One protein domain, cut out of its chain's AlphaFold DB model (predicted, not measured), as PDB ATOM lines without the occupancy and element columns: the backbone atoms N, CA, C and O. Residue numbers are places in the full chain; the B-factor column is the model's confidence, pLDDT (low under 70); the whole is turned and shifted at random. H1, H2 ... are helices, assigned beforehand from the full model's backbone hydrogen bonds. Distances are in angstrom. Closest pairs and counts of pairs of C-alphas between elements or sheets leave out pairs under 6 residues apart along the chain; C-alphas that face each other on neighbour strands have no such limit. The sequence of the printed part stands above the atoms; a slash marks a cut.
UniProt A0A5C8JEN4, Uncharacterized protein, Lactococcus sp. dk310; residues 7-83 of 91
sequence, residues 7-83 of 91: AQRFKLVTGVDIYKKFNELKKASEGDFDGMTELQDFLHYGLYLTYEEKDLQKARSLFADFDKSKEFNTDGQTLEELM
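This is residues 7 to 83 of the 91 residues of an uncharacterized protein of Lactococcus sp. dk310 (UniProt A0A5C8JEN4). One long helix, H3, runs through the middle, and the other four helices pack on it: H2 and H4 fold back along it from its two ends as two hairpins, H1 packs steeply across its later part, and the short H5 packs on it on the side away from H4. After H4 the chain crosses past H3 through residues 70 to 78 to reach H5. The printed part has 77 residues with five named helices, H1 to H5 in order along the chain, and no named strand; the class is all helix. The whole is compact, with a radius of gyration of the C-alphas of 12.0 A, and elongated in outline, spanning 37 by 24 by 23 A.

H3, the longest helix, holds residues 36 to 52 and measures 24.1 A from C-alpha 36 at (139.039, 202.444, 275.136) to C-alpha 52 at (145.049, 181.115, 265.672). H2 is residues 18 to 29, 16.4 A long, and H4 is residues 56 to 69, 19.9 A long. H1 is residues 7 to 14, 10.5 A long, with C-alpha 7 at (155.122, 189.824, 270.259). H5 is residues 79 to 83, 6.0 A long, ending with C-alpha 83 at (146.182, 188.417, 277.188).

H3 is the hub and touches the other four helices. H3 and H4 form a helical hairpin, opposite ways at a shallow tilt of 22 degrees; their closest C-alphas, of Leu 49 and Ala 59, are 5.7 A apart. H2 and H3 form another, opposite ways at a shallow tilt of 31 degrees; H3 touches H2 with residues 36 to 43 alone, and the closest C-alphas, of Ala 28 and Met 36, are 6.3 A apart. H3 touches H1 with residues 46 to 50 alone, opposite ways at a steep tilt of 67 degrees, the closest C-alphas being those of Phe 10 and Thr 50 at 5.5 A. H1 also touches H4, the same way at a steep tilt of 51 degrees, with the C-alphas of Val 13 and Arg 60 closest at 4.6 A. H1 and H2 only just touch, with 3 pairs of C-alphas within 8 A, and are about perpendicular at 77 degrees; the closest C-alphas, of Ala 7 and Ile 18, are 6.3 A apart. H5 touches H3, the closest C-alphas being those of His 44 and Leu 79 at 4.8 A. H2 and H4 are apart, and H5 is apart from H1, H2 and H4. In H1, H2, H3, H4 and H5 every O i to N i+4 pair is within hydrogen-bond range.

The two C-alphas farthest apart, of Gly 31 and Asp 55, are 37.1 A apart. The printed part has no cut and no long link. The mean pLDDT of the printed part is 92.4, and residue 32 alone is under 70.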
ATOM      1  N   ALA A   7     154.994 188.368 270.363       93.75
ATOM      2  CA  ALA A   7     155.122 189.824 270.259       93.75
ATOM      3  C   ALA A   7     155.598 190.285 268.868       93.75
ATOM      4  O   ALA A   7     155.062 191.236 268.301       93.75
ATOM      5  N   GLN A   8     156.593 189.598 268.294       94.31
ATOM      6  CA  GLN A   8     157.072 189.896 266.941       94.31
ATOM      7  C   GLN A   8     156.001 189.599 265.899       94.31
ATOM      8  O   GLN A   8     155.818 190.372 264.961       94.31
ATOM      9  N   ARG A   9     155.281 188.492 266.074       94.81
ATOM     10  CA  ARG A   9     154.197 188.114 265.181       94.81
ATOM     11  C   ARG A   9     153.040 189.109 265.246       94.81
ATOM     12  O   ARG A   9     152.617 189.568 264.192       94.81
ATOM     13  N   PHE A  10     152.622 189.514 266.443       96.25
ATOM     14  CA  PHE A  10     151.622 190.563 266.637       96.25
ATOM     15  C   PHE A  10     152.019 191.839 265.897       96.25
ATOM     16  O   PHE A  10     151.241 192.354 265.103       96.25
ATOM     17  N   LYS A  11     153.267 192.294 266.057       96.75
ATOM     18  CA  LYS A  11     153.773 193.479 265.352       96.75
ATOM     19  C   LYS A  11     153.736 193.335 263.833       96.75
ATOM     20  O   LYS A  11     153.492 194.313 263.135       96.75
ATOM     21  N   LEU A  12     153.986 192.139 263.305       96.44
ATOM     22  CA  LEU A  12     153.892 191.881 261.869       96.44
ATOM     23  C   LEU A  12     152.443 191.833 261.373       96.44
ATOM     24  O   LEU A  12     152.223 192.174 260.216       96.44
ATOM     25  N   VAL A  13     151.485 191.421 262.209       96.75
ATOM     26  CA  VAL A  13     150.049 191.398 261.884       96.75
ATOM     27  C   VAL A  13     149.447 192.799 261.945       96.75
ATOM     28  O   VAL A  13     148.806 193.228 260.993       96.75
ATOM     29  N   THR A  14     149.683 193.520 263.041       96.44
ATOM     30  CA  THR A  14     148.986 194.773 263.360       96.44
ATOM     31  C   THR A  14     149.774 196.031 263.003       96.44
ATOM     32  O   THR A  14     149.247 197.136 263.054       96.44
ATOM     33  N   GLY A  15     151.066 195.892 262.693       96.19
ATOM     34  CA  GLY A  15     151.982 197.013 262.475       96.19
ATOM     35  C   GLY A  15     152.442 197.714 263.759       96.19
ATOM     36  O   GLY A  15     153.292 198.604 263.692       96.19
ATOM     37  N   VAL A  16     151.941 197.311 264.933       94.94
ATOM     38  CA  VAL A  16     152.187 197.998 266.208       94.94
ATOM     39  C   VAL A  16     152.810 197.059 267.239       94.94
ATOM     40  O   VAL A  16     152.554 195.862 267.277       94.94
ATOM     41  N   ASP A  17     153.664 197.612 268.096       94.31
ATOM     42  CA  ASP A  17     154.232 196.883 269.227       94.31
ATOM     43  C   ASP A  17     153.172 196.663 270.320       94.31
ATOM     44  O   ASP A  17     152.597 197.623 270.840       94.31
ATOM     45  N   ILE A  18     152.937 195.404 270.687       93.69
ATOM     46  CA  ILE A  18     151.931 195.034 271.685       93.69
ATOM     47  C   ILE A  18     152.195 195.643 273.065       93.69
ATOM     48  O   ILE A  18     151.255 196.055 273.743       93.69
ATOM     49  N   TYR A  19     153.458 195.796 273.473       91.69
ATOM     50  CA  TYR A  19     153.776 196.387 274.774       91.69
ATOM     51  C   TYR A  19     153.410 197.874 274.824       91.69
ATOM     52  O   TYR A  19     153.024 198.379 275.878       91.69
ATOM     53  N   LYS A  20     153.468 198.579 273.683       91.69
ATOM     54  CA  LYS A  20     152.973 199.962 273.594       91.69
ATOM     55  C   LYS A  20     151.459 200.009 273.776       91.69
ATOM     56  O   LYS A  20     150.985 200.805 274.579       91.69
ATOM     57  N   LYS A  21     150.726 199.111 273.112       90.75
ATOM     58  CA  LYS A  21     149.263 199.034 273.214       90.75
ATOM     59  C   LYS A  21     148.784 198.646 274.614       90.75
ATOM     60  O   LYS A  21     147.820 199.224 275.098       90.75
ATOM     61  N   PHE A  22     149.495 197.773 275.325       89.38
ATOM     62  CA  PHE A  22     149.191 197.508 276.737       89.38
ATOM     63  C   PHE A  22     149.452 198.700 277.651       89.38
ATOM     64  O   PHE A  22     148.691 198.926 278.588       89.38
ATOM     65  N   ASN A  23     150.503 199.480 277.399       88.50
ATOM     66  CA  ASN A  23     150.734 200.705 278.161       88.50
ATOM     67  C   ASN A  23     149.653 201.758 277.881       88.50
ATOM     68  O   ASN A  23     149.249 202.458 278.804       88.50
ATOM     69  N   GLU A  24     149.175 201.860 276.639       89.56
ATOM     70  CA  GLU A  24     148.007 202.682 276.293       89.56
ATOM     71  C   GLU A  24     146.756 202.194 277.036       89.56
ATOM     72  O   GLU A  24     146.066 203.013 277.629       89.56
ATOM     73  N   LEU A  25     146.524 200.877 277.097       87.56
ATOM     74  CA  LEU A  25     145.351 200.294 277.760       87.56
ATOM     75  C   LEU A  25     145.350 200.590 279.262       87.56
ATOM     76  O   LEU A  25     144.327 200.981 279.815       87.56
ATOM     77  N   LYS A  26     146.512 200.461 279.914       85.31
ATOM     78  CA  LYS A  26     146.676 200.811 281.332       85.31
ATOM     79  C   LYS A  26     146.384 202.287 281.589       85.31
ATOM     80  O   LYS A  26     145.608 202.607 282.478       85.31
ATOM     81  N   LYS A  27     146.944 203.184 280.772       85.50
ATOM     82  CA  LYS A  27     146.690 204.628 280.894       85.50
ATOM     83  C   LYS A  27     145.226 204.981 280.649       85.50
ATOM     84  O   LYS A  27     144.682 205.817 281.358       85.50
ATOM     85  N   ALA A  28     144.597 204.341 279.665       83.69
ATOM     86  CA  ALA A  28     143.184 204.524 279.366       83.69
ATOM     87  C   ALA A  28     142.295 204.042 280.521       83.69
ATOM     88  O   ALA A  28     141.305 204.689 280.822       83.69
ATOM     89  N   SER A  29     142.675 202.970 281.225       78.00
ATOM     90  CA  SER A  29     141.929 202.495 282.402       78.00
ATOM     91  C   SER A  29     142.026 203.407 283.633       78.00
ATOM     92  O   SER A  29     141.215 203.290 284.546       78.00
ATOM     93  N   GLU A  30     143.008 204.312 283.667       79.69
ATOM     94  CA  GLU A  30     143.238 205.253 284.771       79.69
ATOM     95  C   GLU A  30     142.556 206.622 284.544       79.69
ATOM     96  O   GLU A  30     142.616 207.483 285.423       79.69
ATOM     97  N   GLY A  31     141.901 206.845 283.395       76.75
ATOM     98  CA  GLY A  31     141.261 208.118 283.038       76.75
ATOM     99  C   GLY A  31     140.031 207.962 282.137       76.75
ATOM    100  O   GLY A  31     139.607 206.853 281.835       76.75
ATOM    101  N   ASP A  32     139.452 209.085 281.709       63.00
ATOM    102  CA  ASP A  32     138.329 209.120 280.759       63.00
ATOM    103  C   ASP A  32     138.902 209.195 279.332       63.00
ATOM    104  O   ASP A  32     139.322 210.258 278.866       63.00
ATOM    105  N   PHE A  33     139.083 208.034 278.693       74.88
ATOM    106  CA  PHE A  33     139.723 207.915 277.380       74.88
ATOM    107  C   PHE A  33     138.708 207.506 276.308       74.88
ATOM    108  O   PHE A  33     138.294 206.347 276.251       74.88
ATOM    109  N   ASP A  34     138.411 208.438 275.396       70.06
ATOM    110  CA  ASP A  34     137.486 208.308 274.249       70.06
ATOM    111  C   ASP A  34     137.912 207.279 273.168       70.06
ATOM    112  O   ASP A  34     137.469 207.342 272.028       70.06
ATOM    113  N   GLY A  35     138.784 206.322 273.491       82.56
ATOM    114  CA  GLY A  35     139.250 205.285 272.562       82.56
ATOM    115  C   GLY A  35     139.437 203.909 273.201       82.56
ATOM    116  O   GLY A  35     140.211 203.090 272.697       82.56
ATOM    117  N   MET A  36     138.836 203.678 274.374       87.19
ATOM    118  CA  MET A  36     139.039 202.444 275.136       87.19
ATOM    119  C   MET A  36     138.489 201.222 274.393       87.19
ATOM    120  O   MET A  36     139.155 200.187 274.354       87.19
ATOM    121  N   THR A  37     137.317 201.349 273.769       90.00
ATOM    122  CA  THR A  37     136.686 200.274 272.994       90.00
ATOM    123  C   THR A  37     137.537 199.895 271.787       90.00
ATOM    124  O   THR A  37     137.894 198.732 271.632       90.00
ATOM    125  N   GLU A  38     137.979 200.870 270.993       91.88
ATOM    126  CA  GLU A  38     138.821 200.625 269.820       91.88
ATOM    127  C   GLU A  38     140.156 199.992 270.209       91.88
ATOM    128  O   GLU A  38     140.687 199.144 269.489       91.88
ATOM    129  N   LEU A  39     140.716 200.393 271.350       92.50
ATOM    130  CA  LEU A  39     141.948 199.823 271.868       92.50
ATOM    131  C   LEU A  39     141.764 198.373 272.335       92.50
ATOM    132  O   LEU A  39     142.643 197.543 272.082       92.50
ATOM    133  N   GLN A  40     140.644 198.066 272.994       93.38
ATOM    134  CA  GLN A  40     140.297 196.703 273.387       93.38
ATOM    135  C   GLN A  40     140.082 195.817 272.160       93.38
ATOM    136  O   GLN A  40     140.745 194.787 272.065       93.38
ATOM    137  N   ASP A  41     139.273 196.244 271.192       95.69
ATOM    138  CA  ASP A  41     139.000 195.491 269.963       95.69
ATOM    139  C   ASP A  41     140.280 195.252 269.150       95.69
ATOM    140  O   ASP A  41     140.545 194.141 268.680       95.69
ATOM    141  N   PHE A  42     141.145 196.272 269.051       96.19
ATOM    142  CA  PHE A  42     142.447 196.162 268.393       96.19
ATOM    143  C   PHE A  42     143.320 195.085 269.039       96.19
ATOM    144  O   PHE A  42     143.909 194.246 268.349       96.19
ATOM    145  N   LEU A  43     143.437 195.117 270.369       95.44
ATOM    146  CA  LEU A  43     144.210 194.127 271.113       95.44
ATOM    147  C   LEU A  43     143.585 192.738 270.988       95.44
ATOM    148  O   LEU A  43     144.313 191.762 270.811       95.44
ATOM    149  N   HIS A  44     142.258 192.660 271.032       96.62
ATOM    150  CA  HIS A  44     141.495 191.421 271.016       96.62
ATOM    151  C   HIS A  44     141.694 190.680 269.701       96.62
ATOM    152  O   HIS A  44     142.215 189.560 269.689       96.62
ATOM    153  N   TYR A  45     141.379 191.330 268.583       98.00
ATOM    154  CA  TYR A  45     141.498 190.691 267.283       98.00
ATOM    155  C   TYR A  45     142.956 190.489 266.862       98.00
ATOM    156  O   TYR A  45     143.317 189.443 266.318       98.00
ATOM    157  N   GLY A  46     143.832 191.446 267.188       97.12
ATOM    158  CA  GLY A  46     145.261 191.337 266.907       97.12
ATOM    159  C   GLY A  46     145.908 190.142 267.612       97.12
ATOM    160  O   GLY A  46     146.696 189.413 267.001       97.12
ATOM    161  N   LEU A  47     145.561 189.898 268.880       96.56
ATOM    162  CA  LEU A  47     146.034 188.730 269.624       96.56
ATOM    163  C   LEU A  47     145.432 187.435 269.080       96.56
ATOM    164  O   LEU A  47     146.184 186.490 268.842       96.56
ATOM    165  N   TYR A  48     144.122 187.402 268.823       97.75
ATOM    166  CA  TYR A  48     143.454 186.230 268.252       97.75
ATOM    167  C   TYR A  48     144.132 185.772 266.951       97.75
ATOM    168  O   TYR A  48     144.587 184.631 266.856       97.75
ATOM    169  N   LEU A  49     144.326 186.678 265.984       97.38
ATOM    170  CA  LEU A  49     144.993 186.356 264.718       97.38
ATOM    171  C   LEU A  49     146.457 185.942 264.901       97.38
ATOM    172  O   LEU A  49     146.986 185.146 264.128       97.38
ATOM    173  N   THR A  50     147.131 186.469 265.923       95.38
ATOM    174  CA  THR A  50     148.516 186.094 266.227       95.38
ATOM    175  C   THR A  50     148.623 184.633 266.678       95.38
ATOM    176  O   THR A  50     149.597 183.955 266.327       95.38
ATOM    177  N   TYR A  51     147.641 184.140 267.434       94.12
ATOM    178  CA  TYR A  51     147.619 182.765 267.933       94.12
ATOM    179  C   TYR A  51     147.041 181.776 266.927       94.12
ATOM    180  O   TYR A  51     147.655 180.737 266.676       94.12
ATOM    181  N   GLU A  52     145.886 182.102 266.355       95.31
ATOM    182  CA  GLU A  52     145.049 181.115 265.672       95.31
ATOM    183  C   GLU A  52     145.283 181.086 264.155       95.31
ATOM    184  O   GLU A  52     145.302 180.013 263.547       95.31
ATOM    185  N   GLU A  53     145.557 182.232 263.522       95.25
ATOM    186  CA  GLU A  53     145.822 182.271 262.084       95.25
ATOM    187  C   GLU A  53     147.299 181.977 261.814       95.25
ATOM    188  O   GLU A  53     148.173 182.754 262.183       95.25
ATOM    189  N   LYS A  54     147.612 180.846 261.171       92.00
ATOM    190  CA  LYS A  54     148.988 180.385 260.896       92.00
ATOM    191  C   LYS A  54     149.631 181.102 259.707       92.00
ATOM    192  O   LYS A  54     150.856 181.231 259.677       92.00
ATOM    193  N   ASP A  55     148.834 181.589 258.764       95.31
ATOM    194  CA  ASP A  55     149.323 182.339 257.613       95.31
ATOM    195  C   ASP A  55     149.449 183.832 257.955       95.31
ATOM    196  O   ASP A  55     148.475 184.543 258.196       95.31
ATOM    197  N   LEU A  56     150.684 184.336 257.956       94.19
ATOM    198  CA  LEU A  56     150.969 185.728 258.298       94.19
ATOM    199  C   LEU A  56     150.441 186.740 257.263       94.19
ATOM    200  O   LEU A  56     150.192 187.892 257.620       94.19
ATOM    201  N   GLN A  57     150.327 186.373 255.986       95.50
ATOM    202  CA  GLN A  57     149.738 187.254 254.973       95.50
ATOM    203  C   GLN A  57     148.227 187.343 255.170       95.50
ATOM    204  O   GLN A  57     147.679 188.445 255.174       95.50
ATOM    205  N   LYS A  58     147.578 186.203 255.427       97.38
ATOM    206  CA  LYS A  58     146.144 186.161 255.723       97.38
ATOM    207  C   LYS A  58     145.804 186.921 257.005       97.38
ATOM    208  O   LYS A  58     144.913 187.761 256.975       97.38
ATOM    209  N   ALA A  59     146.559 186.711 258.086       97.44
ATOM    210  CA  ALA A  59     146.380 187.452 259.336       97.44
ATOM    211  C   ALA A  59     146.494 188.972 259.127       97.44
ATOM    212  O   ALA A  59     145.665 189.729 259.621       97.44
ATOM    213  N   ARG A  60     147.480 189.431 258.344       97.25
ATOM    214  CA  ARG A  60     147.614 190.855 257.994       97.25
ATOM    215  C   ARG A  60     146.418 191.390 257.214       97.25
ATOM    216  O   ARG A  60     145.960 192.486 257.512       97.25
ATOM    217  N   SER A  61     145.931 190.638 256.227       97.69
ATOM    218  CA  SER A  61     144.766 191.043 255.434       97.69
ATOM    219  C   SER A  61     143.525 191.167 256.311       97.69
ATOM    220  O   SER A  61     142.890 192.212 256.315       97.69
ATOM    221  N   LEU A  62     143.242 190.138 257.114       98.06
ATOM    222  CA  LEU A  62     142.102 190.117 258.028       98.06
ATOM    223  C   LEU A  62     142.148 191.280 259.021       98.06
ATOM    224  O   LEU A  62     141.146 191.956 259.236       98.06
ATOM    225  N   PHE A  63     143.322 191.556 259.592       97.69
ATOM    226  CA  PHE A  63     143.478 192.673 260.514       97.69
ATOM    227  C   PHE A  63     143.282 194.035 259.832       97.69
ATOM    228  O   PHE A  63     142.672 194.929 260.408       97.69
ATOM    229  N   ALA A  64     143.768 194.198 258.599       97.12
ATOM    230  CA  ALA A  64     143.558 195.421 257.825       97.12
ATOM    231  C   ALA A  64     142.088 195.625 257.424       97.12
ATOM    232  O   ALA A  64     141.642 196.768 257.322       97.12
ATOM    233  N   ASP A  65     141.345 194.540 257.197       97.69
ATOM    234  CA  ASP A  65     139.905 194.595 256.944       97.69
ATOM    235  C   ASP A  65     139.154 195.011 258.214       97.69
ATOM    236  O   ASP A  65     138.372 195.960 258.163       97.69
ATOM    237  N   PHE A  66     139.487 194.414 259.366       96.94
ATOM    238  CA  PHE A  66     138.990 194.841 260.678       96.94
ATOM    239  C   PHE A  66     139.280 196.319 260.962       96.94
ATOM    240  O   PHE A  66     138.404 197.037 261.430       96.94
ATOM    241  N   ASP A  67     140.482 196.822 260.669       93.00
ATOM    242  CA  ASP A  67     140.804 198.220 260.975       93.00
ATOM    243  C   ASP A  67     139.916 199.211 260.196       93.00
ATOM    244  O   ASP A  67     139.655 200.320 260.665       93.00
ATOM    245  N   LYS A  68     139.384 198.787 259.043       94.62
ATOM    246  CA  LYS A  68     138.444 199.570 258.234       94.62
ATOM    247  C   LYS A  68     136.987 199.358 258.638       94.62
ATOM    248  O   LYS A  68     136.248 200.335 258.701       94.62
ATOM    249  N   SER A  69     136.564 198.111 258.847       95.56
ATOM    250  CA  SER A  69     135.155 197.766 259.092       95.56
ATOM    251  C   SER A  69     134.761 197.824 260.565       95.56
ATOM    252  O   SER A  69     133.589 198.010 260.869       95.56
ATOM    253  N   LYS A  70     135.733 197.651 261.467       93.44
ATOM    254  CA  LYS A  70     135.555 197.379 262.902       93.44
ATOM    255  C   LYS A  70     134.775 196.093 263.198       93.44
ATOM    256  O   LYS A  70     134.390 195.848 264.333       93.44
ATOM    257  N   GLU A  71     134.610 195.233 262.198       94.56
ATOM    258  CA  GLU A  71     133.992 193.919 262.339       94.56
ATOM    259  C   GLU A  71     135.068 192.851 262.523       94.56
ATOM    260  O   GLU A  71     136.048 192.796 261.776       94.56
ATOM    261  N   PHE A  72     134.879 191.981 263.510       96.69
ATOM    262  CA  PHE A  72     135.777 190.866 263.772       96.69
ATOM    263  C   PHE A  72     135.052 189.720 264.485       96.69
ATOM    264  O   PHE A  72     133.964 189.885 265.031       96.69
ATOM    265  N   ASN A  73     135.669 188.540 264.472       95.19
ATOM    266  CA  ASN A  73     135.228 187.369 265.224       95.19
ATOM    267  C   ASN A  73     136.460 186.673 265.813       95.19
ATOM    268  O   ASN A  73     137.460 186.489 265.118       95.19
ATOM    269  N   THR A  74     136.373 186.288 267.084       96.25
ATOM    270  CA  THR A  74     137.428 185.589 267.833       96.25
ATOM    271  C   THR A  74     137.025 184.175 268.253       96.25
ATOM    272  O   THR A  74     137.636 183.592 269.149       96.25
ATOM    273  N   ASP A  75     135.975 183.626 267.636       95.44
ATOM    274  CA  ASP A  75     135.392 182.313 267.937       95.44
ATOM    275  C   ASP A  75     135.054 182.133 269.425       95.44
ATOM    276  O   ASP A  75     135.205 181.057 270.000       95.44
ATOM    277  N   GLY A  76     134.612 183.219 270.063       94.69
ATOM    278  CA  GLY A  76     134.237 183.239 271.476       94.69
ATOM    279  C   GLY A  76     135.400 183.390 272.459       94.69
ATOM    280  O   GLY A  76     135.134 183.524 273.649       94.69
ATOM    281  N   GLN A  77     136.660 183.429 272.005       96.38
ATOM    282  CA  GLN A  77     137.789 183.750 272.888       96.38
ATOM    283  C   GLN A  77     137.705 185.208 273.320       96.38
ATOM    284  O   GLN A  77     137.520 186.085 272.478       96.38
ATOM    285  N   THR A  78     137.881 185.474 274.606       95.00
ATOM    286  CA  THR A  78     137.873 186.811 275.207       95.00
ATOM    287  C   THR A  78     139.257 187.461 275.157       95.00
ATOM    288  O   THR A  78     140.288 186.788 275.067       95.00
ATOM    289  N   LEU A  79     139.304 188.795 275.247       92.88
ATOM    290  CA  LEU A  79     140.569 189.528 275.336       92.88
ATOM    291  C   LEU A  79     141.403 189.092 276.556       92.88
ATOM    292  O   LEU A  79     142.620 188.962 276.445       92.88
ATOM    293  N   GLU A  80     140.765 188.828 277.697       91.50
ATOM    294  CA  GLU A  80     141.440 188.404 278.930       91.50
ATOM    295  C   GLU A  80     142.146 187.048 278.775       91.50
ATOM    296  O   GLU A  80     143.314 186.912 279.156       91.50
ATOM    297  N   GLU A  81     141.491 186.063 278.152       94.00
ATOM    298  CA  GLU A  81     142.086 184.749 277.867       94.00
ATOM    299  C   GLU A  81     143.314 184.883 276.959       94.00
ATOM    300  O   GLU A  81     144.372 184.300 277.219       94.00
ATOM    301  N   LEU A  82     143.198 185.703 275.912       94.19
ATOM    302  CA  LEU A  82     144.270 185.940 274.950       94.19
ATOM    303  C   LEU A  82     145.442 186.711 275.571       94.19
ATOM    304  O   LEU A  82     146.602 186.394 275.302       94.19
ATOM    305  N   MET A  83     145.162 187.690 276.432       91.31
ATOM    306  CA  MET A  83     146.182 188.417 277.188       91.31
ATOM    307  C   MET A  83     146.888 187.524 278.208       91.31
ATOM    308  O   MET A  83     148.107 187.610 278.341       91.31
TER     309      MET A  83